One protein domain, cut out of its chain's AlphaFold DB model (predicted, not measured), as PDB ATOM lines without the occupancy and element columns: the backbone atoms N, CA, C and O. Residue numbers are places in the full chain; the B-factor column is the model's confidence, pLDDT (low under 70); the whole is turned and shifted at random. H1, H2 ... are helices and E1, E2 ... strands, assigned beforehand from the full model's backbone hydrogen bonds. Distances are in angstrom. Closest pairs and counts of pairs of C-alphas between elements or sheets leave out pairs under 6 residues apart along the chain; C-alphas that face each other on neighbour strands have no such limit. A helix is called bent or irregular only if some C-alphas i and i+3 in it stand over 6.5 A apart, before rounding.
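Overview. This is residues 2 to 92 and 208 to 231 of the 232 residues of the protein "Glycos_transf_1 domain-containing protein" of Rhodospirillaceae bacterium (UniProt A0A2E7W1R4). A small twisted sheet of four parallel strands forms the core, with the long helix H4 along one face and the shorter H2 and H3 over the other, making three layers. H1 lies to the side, off the sheet, close to H4, and the long links of residues 10 to 27 and 31 to 42 loop round the E1 side. The 115 printed residues hold four named helices and four named strands, in the order H1 E1 E2 H2 E3 H3 E4 H4, and the sheet runs E1 E2 E3 E4. The class is mixed, helices and strands; the whole is compact, with a radius of gyration of the C-alphas of 13.5 A, and spans 36 by 31 by 27 A.

Arrangement. H1, residues 2 to 9, is not on the sheet; it is close to but not clearly touching H4, residues 209 to 229, the closest C-alphas being those of Phe 8 and Val 214, 6.7 A. E1, residues 28 to 30, is an edge strand, parallel to E2, residues 43 to 47, at 13 degrees, with N 30 and O 44 2.8 A apart. H2, residues 53 to 62, is on the sheet at a height of 11.0 A, over E2 and, only just, E3, residues 65 to 69, with 3 of its C-alphas falling on E3; the closest C-alphas of H2 and E3, those of Val 60 and Ala 66, are 6.5 A apart. E2 and E3 are parallel at 19 degrees, with N 67 and O 45 at 2.8 A. E2, H2, E3 form a strand-helix-strand unit, two parallel neighbour strands joined through a helix, with a right-handed crossover; E3, H3, E4 form another, also right-handed, where H3 is residues 71 to 76 and E4 is residues 82 to 85. E3 and E4 are parallel at 35 degrees, with N 83 and O 66 at 2.9 A. H3 is on the same face as H2, at a height of 8.7 A. H4 is on the opposite face, at a height of 9.2 A, over E3 and along the strands, at 19 degrees to E3 on the local plane; its closest C-alpha pair with E3 is Val 65 and Ile 221, 7.1 A. Each O i to N i+4 pair is within hydrogen-bond range in H1, H2 and H4; in H3 0 of 2 are, against 2 of 3 O i to N i+3 pairs.

Along the chain. H1 begins with C-alpha 2 at (283.254, 321.653, 218.488) and is 10.5 A long. E2 measures 12.7 A, H2 14.1 A and E3 13.0 A, with C-alpha 65 at (268.678, 316.827, 230.978). H3 is irregular, C-alphas 72 and 75 being 8.0 A apart. H4 is 30.4 A long and ends with C-alpha 229 at (268.899, 318.626, 244.746).

Size, cuts and confidence. The C-alphas farthest apart, those of Asn 92 and Ile 231, are 43.0 A apart. Residues 93 to 207 are not printed, and C-alphas 92 and 208 are 12.9 A apart across this cut. The links H1 to E1 and E1 to E2 are long. The mean pLDDT of the printed part is 93.2, and residue 231 alone is under 70.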
ATOM      1  N   GLU A   2     282.266 320.792 217.805       85.12
ATOM      2  CA  GLU A   2     283.254 321.653 218.488       85.12
ATOM      3  C   GLU A   2     282.982 323.164 218.337       85.12
ATOM      4  O   GLU A   2     282.971 323.893 219.323       85.12
ATOM      5  N   LYS A   3     282.654 323.633 217.123       86.19
ATOM      6  CA  LYS A   3     282.254 325.035 216.894       86.19
ATOM      7  C   LYS A   3     281.079 325.472 217.777       86.19
ATOM      8  O   LYS A   3     281.076 326.600 218.244       86.19
ATOM      9  N   LEU A   4     280.114 324.581 218.011       88.06
ATOM     10  CA  LEU A   4     278.940 324.842 218.844       88.06
ATOM     11  C   LEU A   4     279.324 324.921 220.326       88.06
ATOM     12  O   LEU A   4     278.933 325.870 220.995       88.06
ATOM     13  N   ALA A   5     280.160 323.992 220.800       91.94
ATOM     14  CA  ALA A   5     280.690 324.013 222.164       91.94
ATOM     15  C   ALA A   5     281.474 325.301 222.453       91.94
ATOM     16  O   ALA A   5     281.211 325.988 223.438       91.94
ATOM     17  N   ASN A   6     282.369 325.679 221.537       90.31
ATOM     18  CA  ASN A   6     283.116 326.933 221.621       90.31
ATOM     19  C   ASN A   6     282.200 328.157 221.582       90.31
ATOM     20  O   ASN A   6     282.493 329.155 222.231       90.31
ATOM     21  N   HIS A   7     281.091 328.096 220.844       89.19
ATOM     22  CA  HIS A   7     280.136 329.195 220.790       89.19
ATOM     23  C   HIS A   7     279.389 329.374 222.116       89.19
ATOM     24  O   HIS A   7     279.307 330.486 222.620       89.19
ATOM     25  N   PHE A   8     278.921 328.284 222.723       91.62
ATOM     26  CA  PHE A   8     278.290 328.307 224.047       91.62
ATOM     27  C   PHE A   8     279.236 328.794 225.136       91.62
ATOM     28  O   PHE A   8     278.848 329.608 225.969       91.62
ATOM     29  N   HIS A   9     280.484 328.325 225.102       93.00
ATOM     30  CA  HIS A   9     281.515 328.709 226.058       93.00
ATOM     31  C   HIS A   9     281.685 330.233 226.165       93.00
ATOM     32  O   HIS A   9     281.879 330.741 227.266       93.00
ATOM     33  N   LYS A  10     281.507 330.981 225.061       92.75
ATOM     34  CA  LYS A  10     281.549 332.456 225.066       92.75
ATOM     35  C   LYS A  10     280.544 333.097 226.029       92.75
ATOM     36  O   LYS A  10     280.786 334.208 226.493       92.75
ATOM     37  N   TYR A  11     279.414 332.438 226.288       92.62
ATOM     38  CA  TYR A  11     278.290 332.995 227.046       92.62
ATOM     39  C   TYR A  11     278.056 332.306 228.394       92.62
ATOM     40  O   TYR A  11     277.178 332.727 229.142       92.62
ATOM     41  N   ILE A  12     278.836 331.273 228.729       92.88
ATOM     42  CA  ILE A  12     278.736 330.570 230.012       92.88
ATOM     43  C   ILE A  12     279.995 330.873 230.836       92.88
ATOM     44  O   ILE A  12     281.059 330.309 230.553       92.88
ATOM     45  N   PRO A  13     279.911 331.744 231.858       90.62
ATOM     46  CA  PRO A  13     281.064 332.082 232.684       90.62
ATOM     47  C   PRO A  13     281.582 330.849 233.433       90.62
ATOM     48  O   PRO A  13     280.809 329.968 233.803       90.62
ATOM     49  N   ASN A  14     282.896 330.801 233.673       91.31
ATOM     50  CA  ASN A  14     283.581 329.704 234.373       91.31
ATOM     51  C   ASN A  14     283.407 328.313 233.730       91.31
ATOM     52  O   ASN A  14     283.653 327.300 234.379       91.31
ATOM     53  N   SER A  15     282.996 328.248 232.463       95.19
ATOM     54  CA  SER A  15     282.961 326.994 231.713       95.19
ATOM     55  C   SER A  15     284.323 326.677 231.090       95.19
ATOM     56  O   SER A  15     285.166 327.555 230.905       95.19
ATOM     57  N   ARG A  16     284.534 325.410 230.733       95.38
ATOM     58  CA  ARG A  16     285.693 324.939 229.968       95.38
ATOM     59  C   ARG A  16     285.215 324.011 228.858       95.38
ATOM     60  O   ARG A  16     284.309 323.212 229.068       95.38
ATOM     61  N   VAL A  17     285.859 324.088 227.696       95.50
ATOM     62  CA  VAL A  17     285.660 323.126 226.603       95.50
ATOM     63  C   VAL A  17     286.703 322.013 226.716       95.50
ATOM     64  O   VAL A  17     287.888 322.276 226.926       95.50
ATOM     65  N   SER A  18     286.254 320.763 226.612       93.62
ATOM     66  CA  SER A  18     287.071 319.552 226.727       93.62
ATOM     67  C   SER A  18     286.472 318.436 225.866       93.62
ATOM     68  O   SER A  18     285.283 318.465 225.546       93.62
ATOM     69  N   THR A  19     287.290 317.452 225.495       92.62
ATOM     70  CA  THR A  19     286.840 316.201 224.859       92.62
ATOM     71  C   THR A  19     286.473 315.120 225.873       92.62
ATOM     72  O   THR A  19     285.884 314.109 225.500       92.62
ATOM     73  N   GLU A  20     286.813 315.331 227.143       92.50
ATOM     74  CA  GLU A  20     286.553 314.418 228.254       92.50
ATOM     75  C   GLU A  20     285.690 315.095 229.318       92.50
ATOM     76  O   GLU A  20     285.809 316.306 229.543       92.50
ATOM     77  N   ALA A  21     284.838 314.301 229.971       94.56
ATOM     78  CA  ALA A  21     284.024 314.748 231.093       94.56
ATOM     79  C   ALA A  21     284.891 314.968 232.338       94.56
ATOM     80  O   ALA A  21     285.780 314.169 232.636       94.56
ATOM     81  N   ASP A  22     284.592 316.016 233.098       95.00
ATOM     82  CA  ASP A  22     285.238 316.281 234.379       95.00
ATOM     83  C   ASP A  22     284.309 315.857 235.519       95.00
ATOM     84  O   ASP A  22     283.252 316.446 235.745       95.00
ATOM     85  N   ILE A  23     284.717 314.833 236.268       94.75
ATOM     86  CA  ILE A  23     283.937 314.293 237.388       94.75
ATOM     87  C   ILE A  23     283.735 315.309 238.523       94.75
ATOM     88  O   ILE A  23     282.811 315.173 239.328       94.75
ATOM     89  N   ASN A  24     284.583 316.337 238.597       94.56
ATOM     90  CA  ASN A  24     284.493 317.370 239.619       94.56
ATOM     91  C   ASN A  24     283.562 318.517 239.229       94.56
ATOM     92  O   ASN A  24     283.070 319.196 240.134       94.56
ATOM     93  N   SER A  25     283.277 318.693 237.938       94.94
ATOM     94  CA  SER A  25     282.397 319.748 237.435       94.94
ATOM     95  C   SER A  25     280.971 319.611 237.975       94.94
ATOM     96  O   SER A  25     280.449 318.506 238.127       94.94
ATOM     97  N   ASP A  26     280.328 320.748 238.258       94.31
ATOM     98  CA  ASP A  26     278.929 320.774 238.705       94.31
ATOM     99  C   ASP A  26     277.972 320.265 237.626       94.31
ATOM    100  O   ASP A  26     276.978 319.617 237.943       94.31
ATOM    101  N   ILE A  27     278.277 320.573 236.361       95.94
ATOM    102  CA  ILE A  27     277.499 320.199 235.182       95.94
ATOM    103  C   ILE A  27     278.475 319.797 234.074       95.94
ATOM    104  O   ILE A  27     279.330 320.594 233.685       95.94
ATOM    105  N   ASN A  28     278.307 318.599 233.516       97.50
ATOM    106  CA  ASN A  28     278.928 318.209 232.253       97.50
ATOM    107  C   ASN A  28     277.912 318.381 231.118       97.50
ATOM    108  O   ASN A  28     276.862 317.736 231.112       97.50
ATOM    109  N   PHE A  29     278.216 319.254 230.152       97.19
ATOM    110  CA  PHE A  29     277.377 319.486 228.973       97.19
ATOM    111  C   PHE A  29     277.995 318.811 227.741       97.19
ATOM    112  O   PHE A  29     278.992 319.272 227.182       97.19
ATOM    113  N   TYR A  30     277.356 317.750 227.258       96.62
ATOM    114  CA  TYR A  30     277.770 316.987 226.086       96.62
ATOM    115  C   TYR A  30     277.070 317.524 224.838       96.62
ATOM    116  O   TYR A  30     275.916 317.200 224.563       96.62
ATOM    117  N   PHE A  31     277.776 318.325 224.037       94.25
ATOM    118  CA  PHE A  31     277.245 318.823 222.760       94.25
ATOM    119  C   PHE A  31     276.979 317.700 221.761       94.25
ATOM    120  O   PHE A  31     276.089 317.813 220.936       94.25
ATOM    121  N   ASN A  32     277.748 316.617 221.827       91.81
ATOM    122  CA  ASN A  32     277.425 315.386 221.130       91.81
ATOM    123  C   ASN A  32     276.971 314.368 222.176       91.81
ATOM    124  O   ASN A  32     277.801 313.919 222.964       91.81
ATOM    125  N   TRP A  33     275.690 314.000 222.189       92.75
ATOM    126  CA  TRP A  33     275.148 313.015 223.132       92.75
ATOM    127  C   TRP A  33     275.889 311.665 223.085       92.75
ATOM    128  O   TRP A  33     276.042 311.013 224.116       92.75
ATOM    129  N   HIS A  34     276.469 311.293 221.939       91.69
ATOM    130  CA  HIS A  34     277.324 310.110 221.814       91.69
ATOM    131  C   HIS A  34     278.621 310.188 222.628       91.69
ATOM    132  O   HIS A  34     279.276 309.164 222.804       91.69
ATOM    133  N   ALA A  35     279.039 311.373 223.080       92.25
ATOM    134  CA  ALA A  35     280.245 311.553 223.887       92.25
ATOM    135  C   ALA A  35     280.033 311.176 225.359       92.25
ATOM    136  O   ALA A  35     281.012 310.978 226.078       92.25
ATOM    137  N   MET A  36     278.783 311.039 225.813       94.38
ATOM    138  CA  MET A  36     278.505 310.567 227.163       94.38
ATOM    139  C   MET A  36     278.890 309.087 227.271       94.38
ATOM    140  O   MET A  36     278.325 308.221 226.603       94.38
ATOM    141  N   ARG A  37     279.901 308.802 228.096       91.50
ATOM    142  CA  ARG A  37     280.400 307.441 228.362       91.50
ATOM    143  C   ARG A  37     280.038 306.942 229.750       91.50
ATOM    144  O   ARG A  37     279.820 305.751 229.930       91.50
ATOM    145  N   GLN A  38     279.977 307.852 230.711       91.69
ATOM    146  CA  GLN A  38     279.681 307.550 232.100       91.69
ATOM    147  C   GLN A  38     278.849 308.669 232.713       91.69
ATOM    148  O   GLN A  38     278.886 309.809 232.253       91.69
ATOM    149  N   LYS A  39     278.119 308.320 233.766       95.19
ATOM    150  CA  LYS A  39     277.368 309.263 234.585       95.19
ATOM    151  C   LYS A  39     278.326 310.111 235.430       95.19
ATOM    152  O   LYS A  39     279.285 309.578 235.988       95.19
ATOM    153  N   THR A  40     278.058 311.408 235.542       96.00
ATOM    154  CA  THR A  40     278.745 312.332 236.457       96.00
ATOM    155  C   THR A  40     277.750 312.937 237.454       96.00
ATOM    156  O   THR A  40     276.671 312.383 237.669       96.00
ATOM    157  N   LYS A  41     278.109 314.047 238.116       95.56
ATOM    158  CA  LYS A  41     277.237 314.714 239.097       95.56
ATOM    159  C   LYS A  41     275.931 315.205 238.472       95.56
ATOM    160  O   LYS A  41     274.871 315.027 239.068       95.56
ATOM    161  N   PHE A  42     276.020 315.836 237.301       97.25
ATOM    162  CA  PHE A  42     274.870 316.311 236.542       97.25
ATOM    163  C   PHE A  42     275.224 316.384 235.052       97.25
ATOM    164  O   PHE A  42     276.112 317.136 234.650       97.25
ATOM    165  N   ASP A  43     274.546 315.596 234.226       98.19
ATOM    166  CA  ASP A  43     274.849 315.412 232.809       98.19
ATOM    167  C   ASP A  43     273.737 315.988 231.930       98.19
ATOM    168  O   ASP A  43     272.584 315.543 231.969       98.19
ATOM    169  N   VAL A  44     274.110 316.937 231.078       98.19
ATOM    170  CA  VAL A  44     273.239 317.548 230.071       98.19
ATOM    171  C   VAL A  44     273.693 317.075 228.699       98.19
ATOM    172  O   VAL A  44     274.828 317.326 228.309       98.19
ATOM    173  N   CYS A  45     272.828 316.401 227.948       97.88
ATOM    174  CA  CYS A  45     273.161 315.899 226.614       97.88
ATOM    175  C   CYS A  45     272.386 316.651 225.535       97.88
ATOM    176  O   CYS A  45     271.170 316.799 225.638       97.88
ATOM    177  N   TRP A  46     273.077 317.085 224.479       97.38
ATOM    178  CA  TRP A  46     272.445 317.665 223.299       97.38
ATOM    179  C   TRP A  46     272.232 316.612 222.220       97.38
ATOM    180  O   TRP A  46     273.169 316.059 221.640       97.38
ATOM    181  N   PHE A  47     270.963 316.389 221.919       96.56
ATOM    182  CA  PHE A  47     270.481 315.461 220.922       96.56
ATOM    183  C   PHE A  47     270.103 316.168 219.617       96.56
ATOM    184  O   PHE A  47     269.194 316.998 219.581       96.56
ATOM    185  N   THR A  48     270.796 315.830 218.529       94.25
ATOM    186  CA  THR A  48     270.570 316.417 217.198       94.25
ATOM    187  C   THR A  48     269.714 315.540 216.290       94.25
ATOM    188  O   THR A  48     268.897 316.046 215.524       94.25
ATOM    189  N   HIS A  49     269.873 314.221 216.380       93.69
ATOM    190  CA  HIS A  49     269.175 313.240 215.550       93.69
ATOM    191  C   HIS A  49     269.285 311.839 216.159       93.69
ATOM    192  O   HIS A  49     270.218 311.558 216.909       93.69
ATOM    193  N   ILE A  50     268.327 310.969 215.828       94.12
ATOM    194  CA  ILE A  50     268.350 309.552 216.207       94.12
ATOM    195  C   ILE A  50     269.148 308.795 215.141       94.12
ATOM    196  O   ILE A  50     268.677 308.656 214.015       94.12
ATOM    197  N   GLU A  51     270.341 308.312 215.486       89.62
ATOM    198  CA  GLU A  51     271.109 307.383 214.633       89.62
ATOM    199  C   GLU A  51     270.739 305.926 214.917       89.62
ATOM    200  O   GLU A  51     270.528 305.129 214.008       89.62
ATOM    201  N   ASN A  52     270.633 305.590 216.203       94.38
ATOM    202  CA  ASN A  52     270.259 304.277 216.701       94.38
ATOM    203  C   ASN A  52     269.305 304.465 217.886       94.38
ATOM    204  O   ASN A  52     269.598 305.246 218.795       94.38
ATOM    205  N   ARG A  53     268.159 303.777 217.855       95.19
ATOM    206  CA  ARG A  53     267.094 303.979 218.842       95.19
ATOM    207  C   ARG A  53     267.481 303.484 220.235       95.19
ATOM    208  O   ARG A  53     267.311 304.229 221.191       95.19
ATOM    209  N   ASP A  54     268.052 302.290 220.335       96.31
ATOM    210  CA  ASP A  54     268.433 301.700 221.623       96.31
ATOM    211  C   ASP A  54     269.506 302.545 222.315       96.31
ATOM    212  O   ASP A  54     269.435 302.822 223.515       96.31
ATOM    213  N   TRP A  55     270.485 303.031 221.545       95.19
ATOM    214  CA  TRP A  55     271.513 303.914 222.078       95.19
ATOM    215  C   TRP A  55     270.927 305.264 222.505       95.19
ATOM    216  O   TRP A  55     271.209 305.717 223.614       95.19
ATOM    217  N   TRP A  56     270.073 305.881 221.685       96.12
ATOM    218  CA  TRP A  56     269.355 307.104 222.058       96.12
ATOM    219  C   TRP A  56     268.622 306.943 223.393       96.12
ATOM    220  O   TRP A  56     268.839 307.737 224.309       96.12
ATOM    221  N   ASP A  57     267.812 305.890 223.528       96.50
ATOM    222  CA  ASP A  57     267.016 305.630 224.729       96.50
ATOM    223  C   ASP A  57     267.911 305.378 225.948       96.50
ATOM    224  O   ASP A  57     267.634 305.887 227.037       96.50
ATOM    225  N   SER A  58     269.039 304.685 225.763       96.44
ATOM    226  CA  SER A  58     270.015 304.478 226.836       96.44
ATOM    227  C   SER A  58     270.630 305.791 227.341       96.44
ATOM    228  O   SER A  58     270.744 305.984 228.553       96.44
ATOM    229  N   ILE A  59     270.966 306.732 226.448       97.50
ATOM    230  CA  ILE A  59     271.558 308.020 226.839       97.50
ATOM    231  C   ILE A  59     270.498 308.955 227.424       97.50
ATOM    232  O   ILE A  59     270.769 309.598 228.433       97.50
ATOM    233  N   VAL A  60     269.276 308.979 226.882       97.19
ATOM    234  CA  VAL A  60     268.137 309.708 227.478       97.19
ATOM    235  C   VAL A  60     267.827 309.199 228.889       97.19
ATOM    236  O   VAL A  60     267.548 309.982 229.806       97.19
ATOM    237  N   SER A  61     267.893 307.883 229.091       96.31
ATOM    238  CA  SER A  61     267.736 307.282 230.413       96.31
ATOM    239  C   SER A  61     268.857 307.726 231.360       96.31
ATOM    240  O   SER A  61     268.576 308.130 232.490       96.31
ATOM    241  N   ALA A  62     270.109 307.718 230.892       96.62
ATOM    242  CA  ALA A  62     271.285 308.029 231.702       96.62
ATOM    243  C   ALA A  62     271.464 309.525 232.024       96.62
ATOM    244  O   ALA A  62     271.898 309.865 233.129       96.62
ATOM    245  N   CYS A  63     271.161 310.439 231.101       97.75
ATOM    246  CA  CYS A  63     271.371 311.872 231.306       97.75
ATOM    247  C   CYS A  63     270.327 312.484 232.259       97.75
ATOM    248  O   CYS A  63     269.238 311.937 232.483       97.75
ATOM    249  N   ASP A  64     270.662 313.632 232.854       97.94
ATOM    250  CA  ASP A  64     269.729 314.371 233.711       97.94
ATOM    251  C   ASP A  64     268.804 315.256 232.896       97.94
ATOM    252  O   ASP A  64     267.601 315.273 233.157       97.94
ATOM    253  N   VAL A  65     269.377 315.933 231.900       98.38
ATOM    254  CA  VAL A  65     268.678 316.827 230.978       98.38
ATOM    255  C   VAL A  65     269.023 316.441 229.547       98.38
ATOM    256  O   VAL A  65     270.187 316.212 229.208       98.38
ATOM    257  N   ALA A  66     268.003 316.398 228.702       98.12
ATOM    258  CA  ALA A  66     268.111 316.169 227.273       98.12
ATOM    259  C   ALA A  66     267.720 317.450 226.528       98.12
ATOM    260  O   ALA A  66     266.548 317.823 226.457       98.12
ATOM    261  N   VAL A  67     268.719 318.127 225.968       98.06
ATOM    262  CA  VAL A  67     268.535 319.299 225.110       98.06
ATOM    263  C   VAL A  67     268.306 318.816 223.683       98.06
ATOM    264  O   VAL A  67     269.189 318.227 223.063       98.06
ATOM    265  N   LEU A  68     267.113 319.039 223.148       97.69
ATOM    266  CA  LEU A  68     266.715 318.601 221.815       97.69
ATOM    267  C   LEU A  68     266.950 319.702 220.784       97.69
ATOM    268  O   LEU A  68     266.568 320.851 220.998       97.69
ATOM    269  N   HIS A  69     267.533 319.344 219.639       95.31
ATOM    270  CA  HIS A  69     267.694 320.233 218.487       95.31
ATOM    271  C   HIS A  69     266.351 320.404 217.751       95.31
ATOM    272  O   HIS A  69     266.085 319.773 216.725       95.31
ATOM    273  N   GLY A  70     265.481 321.241 218.312       94.75
ATOM    274  CA  GLY A  70     264.109 321.445 217.853       94.75
ATOM    275  C   GLY A  70     263.110 320.378 218.325       94.75
ATOM    276  O   GLY A  70     263.431 319.455 219.070       94.75
ATOM    277  N   SER A  71     261.852 320.525 217.902       95.81
ATOM    278  CA  SER A  71     260.705 319.787 218.461       95.81
ATOM    279  C   SER A  71     260.441 318.410 217.850       95.81
ATOM    280  O   SER A  71     259.607 317.673 218.374       95.81
ATOM    281  N   LYS A  72     261.143 318.030 216.773       95.94
ATOM    282  CA  LYS A  72     260.877 316.794 216.011       95.94
ATOM    283  C   LYS A  72     260.874 315.528 216.876       95.94
ATOM    284  O   LYS A  72     260.105 314.614 216.603       95.94
ATOM    285  N   TYR A  73     261.725 315.478 217.901       94.94
ATOM    286  CA  TYR A  73     261.891 314.318 218.781       94.94
ATOM    287  C   TYR A  73     261.435 314.592 220.223       94.94
ATOM    288  O   TYR A  73     261.825 313.879 221.139       94.94
ATOM    289  N   LYS A  74     260.606 315.618 220.463       96.12
ATOM    290  CA  LYS A  74     260.180 315.992 221.828       96.12
ATOM    291  C   LYS A  74     259.461 314.868 222.581       96.12
ATOM    292  O   LYS A  74     259.575 314.782 223.799       96.12
ATOM    293  N   ASP A  75     258.741 314.022 221.849       96.19
ATOM    294  CA  ASP A  75     257.935 312.935 222.407       96.19
ATOM    295  C   ASP A  75     258.754 311.644 222.590       96.19
ATOM    296  O   ASP A  75     258.253 310.668 223.136       96.19
ATOM    297  N   SER A  76     260.030 311.626 222.169       95.62
ATOM    298  CA  SER A  76     260.956 310.528 222.477       95.62
ATOM    299  C   SER A  76     261.723 310.730 223.786       95.62
ATOM    300  O   SER A  76     262.555 309.890 224.125       95.62
ATOM    301  N   VAL A  77     261.463 311.824 224.508       97.12
ATOM    302  CA  VAL A  77     262.135 312.182 225.761       97.12
ATOM    303  C   VAL A  77     261.091 312.545 226.824       97.12
ATOM    304  O   VAL A  77     260.168 313.307 226.517       97.12
ATOM    305  N   PRO A  78     261.234 312.053 228.071       96.81
ATOM    306  CA  PRO A  78     260.360 312.433 229.179       96.81
ATOM    307  C   PRO A  78     260.301 313.949 229.402       96.81
ATOM    308  O   PRO A  78     261.304 314.657 229.272       96.81
ATOM    309  N   GLU A  79     259.116 314.453 229.740       96.06
ATOM    310  CA  GLU A  79     258.854 315.889 229.853       96.06
ATOM    311  C   GLU A  79     259.723 316.575 230.910       96.06
ATOM    312  O   GLU A  79     260.243 317.661 230.678       96.06
ATOM    313  N   GLU A  80     259.967 315.909 232.030       94.88
ATOM    314  CA  GLU A  80     260.759 316.414 233.147       94.88
ATOM    315  C   GLU A  80     262.267 316.506 232.860       94.88
ATOM    316  O   GLU A  80     263.015 317.090 233.647       94.88
ATOM    317  N   LYS A  81     262.729 315.913 231.752       95.62
ATOM    318  CA  LYS A  81     264.132 315.950 231.317       95.62
ATOM    319  C   LYS A  81     264.360 316.818 230.085       95.62
ATOM    320  O   LYS A  81     265.510 317.162 229.807       95.62
ATOM    321  N   ARG A  82     263.323 317.099 229.294       96.81
ATOM    322  CA  ARG A  82     263.487 317.687 227.959       96.81
ATOM    323  C   ARG A  82     263.556 319.207 228.013       96.81
ATOM    324  O   ARG A  82     262.725 319.853 228.640       96.81
ATOM    325  N   ILE A  83     264.480 319.771 227.247       97.81
ATOM    326  CA  ILE A  83     264.464 321.184 226.860       97.81
ATOM    327  C   ILE A  83     264.567 321.238 225.341       97.81
ATOM    328  O   ILE A  83     265.415 320.569 224.754       97.81
ATOM    329  N   THR A  84     263.704 322.009 224.682       97.25
ATOM    330  CA  THR A  84     263.810 322.209 223.230       97.25
ATOM    331  C   THR A  84     264.644 323.448 222.954       97.25
ATOM    332  O   THR A  84     264.294 324.531 223.403       97.25
ATOM    333  N   PHE A  85     265.708 323.299 222.173       95.50
ATOM    334  CA  PHE A  85     266.589 324.396 221.798       95.50
ATOM    335  C   PHE A  85     266.619 324.575 220.280       95.50
ATOM    336  O   PHE A  85     266.880 323.629 219.530       95.50
ATOM    337  N   TYR A  86     266.375 325.806 219.830       92.19
ATOM    338  CA  TYR A  86     266.476 326.210 218.430       92.19
ATOM    339  C   TYR A  86     267.721 327.089 218.273       92.19
ATOM    340  O   TYR A  86     267.652 328.282 218.565       92.19
ATOM    341  N   PRO A  87     268.876 326.527 217.868       89.94
ATOM    342  CA  PRO A  87     270.105 327.304 217.784       89.94
ATOM    343  C   PRO A  87     269.953 328.482 216.815       89.94
ATOM    344  O   PRO A  87     269.560 328.262 215.664       89.94
ATOM    345  N   PRO A  88     270.305 329.711 217.235       89.31
ATOM    346  CA  PRO A  88     270.398 330.841 216.320       89.31
ATOM    347  C   PRO A  88     271.448 330.605 215.217       89.31
ATOM    348  O   PRO A  88     272.344 329.767 215.369       89.31
ATOM    349  N   PRO A  89     271.412 331.358 214.104       87.38
ATOM    350  CA  PRO A  89     272.490 331.349 213.119       87.38
ATOM    351  C   PRO A  89     273.814 331.757 213.765       87.38
ATOM    352  O   PRO A  89     273.846 332.682 214.575       87.38
ATOM    353  N   PHE A  90     274.924 331.093 213.430       86.19
ATOM    354  CA  PHE A  90     276.230 331.494 213.964       86.19
ATOM    355  C   PHE A  90     276.584 332.929 213.550       86.19
ATOM    356  O   PHE A  90     276.308 333.336 212.423       86.19
ATOM    357  N   GLU A  91     277.264 333.656 214.443       80.44
ATOM    358  CA  GLU A  91     277.683 335.058 214.249       80.44
ATOM    359  C   GLU A  91     278.362 335.312 212.892       80.44
ATOM    360  O   GLU A  91     278.146 336.346 212.269       80.44
ATOM    361  N   ASN A  92     279.147 334.353 212.387       83.38
ATOM    362  CA  ASN A  92     279.858 334.478 211.113       83.38
ATOM    363  C   ASN A  92     278.954 334.374 209.866       83.38
ATOM    364  O   ASN A  92     279.434 334.611 208.761       83.38
ATOM    365  N   ASN A 208     272.606 339.695 219.495       83.75
ATOM    366  CA  ASN A 208     272.708 339.045 220.798       83.75
ATOM    367  C   ASN A 208     271.903 337.735 220.904       83.75
ATOM    368  O   ASN A 208     271.822 337.196 222.007       83.75
ATOM    369  N   ALA A 209     271.331 337.210 219.809       87.12
ATOM    370  CA  ALA A 209     270.455 336.033 219.838       87.12
ATOM    371  C   ALA A 209     271.097 334.850 220.572       87.12
ATOM    372  O   ALA A 209     270.492 334.270 221.465       87.12
ATOM    373  N   TRP A 210     272.358 334.540 220.264       90.62
ATOM    374  CA  TRP A 210     273.081 333.461 220.934       90.62
ATOM    375  C   TRP A 210     273.228 333.663 222.437       90.62
ATOM    376  O   TRP A 210     272.969 332.735 223.197       90.62
ATOM    377  N   LYS A 211     273.592 334.873 222.873       91.50
ATOM    378  CA  LYS A 211     273.688 335.197 224.298       91.50
ATOM    379  C   LYS A 211     272.350 334.953 224.995       91.50
ATOM    380  O   LYS A 211     272.306 334.252 225.999       91.50
ATOM    381  N   THR A 212     271.269 335.496 224.437       91.44
ATOM    382  CA  THR A 212     269.918 335.364 224.996       91.44
ATOM    383  C   THR A 212     269.474 333.904 225.073       91.44
ATOM    384  O   THR A 212     269.022 333.462 226.128       91.44
ATOM    385  N   GLU A 213     269.649 333.135 223.999       92.94
ATOM    386  CA  GLU A 213     269.232 331.731 223.961       92.94
ATOM    387  C   GLU A 213     270.063 330.846 224.904       92.94
ATOM    388  O   GLU A 213     269.513 329.989 225.595       92.94
ATOM    389  N   VAL A 214     271.377 331.070 225.009       93.94
ATOM    390  CA  VAL A 214     272.237 330.322 225.945       93.94
ATOM    391  C   VAL A 214     271.906 330.664 227.401       93.94
ATOM    392  O   VAL A 214     271.863 329.768 228.247       93.94
ATOM    393  N   GLU A 215     271.630 331.933 227.709       94.75
ATOM    394  CA  GLU A 215     271.189 332.357 229.042       94.75
ATOM    395  C   GLU A 215     269.848 331.716 229.424       94.75
ATOM    396  O   GLU A 215     269.695 331.249 230.554       94.75
ATOM    397  N   ASN A 216     268.891 331.658 228.494       95.56
ATOM    398  CA  ASN A 216     267.599 331.005 228.711       95.56
ATOM    399  C   ASN A 216     267.765 329.501 228.941       95.56
ATOM    400  O   ASN A 216     267.300 328.991 229.963       95.56
ATOM    401  N   LEU A 217     268.529 328.817 228.082       96.25
ATOM    402  CA  LEU A 217     268.820 327.394 228.254       96.25
ATOM    403  C   LEU A 217     269.475 327.112 229.612       96.25
ATOM    404  O   LEU A 217     269.099 326.174 230.314       96.25
ATOM    405  N   THR A 218     270.441 327.939 230.011       95.00
ATOM    406  CA  THR A 218     271.147 327.783 231.292       95.00
ATOM    407  C   THR A 218     270.200 327.957 232.482       95.00
ATOM    408  O   THR A 218     270.314 327.229 233.470       95.00
ATOM    409  N   LYS A 219     269.238 328.885 232.407       95.75
ATOM    410  CA  LYS A 219     268.200 329.046 233.440       95.75
ATOM    411  C   LYS A 219     267.333 327.795 233.555       95.75
ATOM    412  O   LYS A 219     267.131 327.316 234.667       95.75
ATOM    413  N   GLU A 220     266.871 327.244 232.436       96.75
ATOM    414  CA  GLU A 220     266.049 326.026 232.419       96.75
ATOM    415  C   GLU A 220     266.802 324.812 232.982       96.75
ATOM    416  O   GLU A 220     266.288 324.116 233.859       96.75
ATOM    417  N   ILE A 221     268.061 324.617 232.580       96.38
ATOM    418  CA  ILE A 221     268.934 323.570 233.136       96.38
ATOM    419  C   ILE A 221     269.061 323.725 234.657       96.38
ATOM    420  O   ILE A 221     268.931 322.744 235.392       96.38
ATOM    421  N   ASN A 222     269.275 324.948 235.148       94.44
ATOM    422  CA  ASN A 222     269.410 325.214 236.579       94.44
ATOM    423  C   ASN A 222     268.115 324.968 237.361       94.44
ATOM    424  O   ASN A 222     268.178 324.525 238.508       94.44
ATOM    425  N   ILE A 223     266.945 325.223 236.771       94.94
ATOM    426  CA  ILE A 223     265.653 324.884 237.387       94.94
ATOM    427  C   ILE A 223     265.572 323.370 237.608       94.94
ATOM    428  O   ILE A 223     265.302 322.929 238.730       94.94
ATOM    429  N   ILE A 224     265.888 322.573 236.582       94.00
ATOM    430  CA  ILE A 224     265.877 321.107 236.684       94.00
ATOM    431  C   ILE A 224     266.928 320.634 237.700       94.00
ATOM    432  O   ILE A 224     266.609 319.851 238.597       94.00
ATOM    433  N   HIS A 225     268.153 321.154 237.633       93.44
ATOM    434  CA  HIS A 225     269.239 320.797 238.548       93.44
ATOM    435  C   HIS A 225     268.882 321.063 240.019       93.44
ATOM    436  O   HIS A 225     269.034 320.183 240.871       93.44
ATOM    437  N   ASN A 226     268.334 322.242 240.320       90.88
ATOM    438  CA  ASN A 226     267.942 322.612 241.679       90.88
ATOM    439  C   ASN A 226     266.725 321.827 242.181       90.88
ATOM    440  O   ASN A 226     266.647 321.537 243.374       90.88
ATOM    441  N   SER A 227     265.787 321.464 241.300       89.19
ATOM    442  CA  SER A 227     264.634 320.639 241.678       89.19
ATOM    443  C   SER A 227     265.061 319.253 242.173       89.19
ATOM    444  O   SER A 227     264.548 318.777 243.181       89.19
ATOM    445  N   ARG A 228     266.079 318.652 241.542       79.62
ATOM    446  CA  ARG A 228     266.605 317.336 241.931       79.62
ATOM    447  C   ARG A 228     267.415 317.369 243.221       79.62
ATOM    448  O   ARG A 228     267.303 316.449 244.020       79.62
ATOM    449  N   ARG A 229     268.171 318.444 243.473       77.00
ATOM    450  CA  ARG A 229     268.899 318.626 244.746       77.00
ATOM    451  C   ARG A 229     267.987 318.738 245.970       77.00
ATOM    452  O   ARG A 229     268.474 318.578 247.075       77.00
ATOM    453  N   ARG A 230     266.696 319.044 245.798       71.94
ATOM    454  CA  ARG A 230     265.723 319.113 246.904       71.94
ATOM    455  C   ARG A 230     265.081 317.765 247.246       71.94
ATOM    456  O   ARG A 230     264.380 317.688 248.247       71.94
ATOM    457  N   ILE A 231     265.258 316.751 246.398       61.97
ATOM    458  CA  ILE A 231     264.636 315.424 246.537       61.97
ATOM    459  C   ILE A 231     265.616 314.409 247.158       61.97
ATOM    460  O   ILE A 231     265.174 313.402 247.708       61.97
TER     461      ILE A 231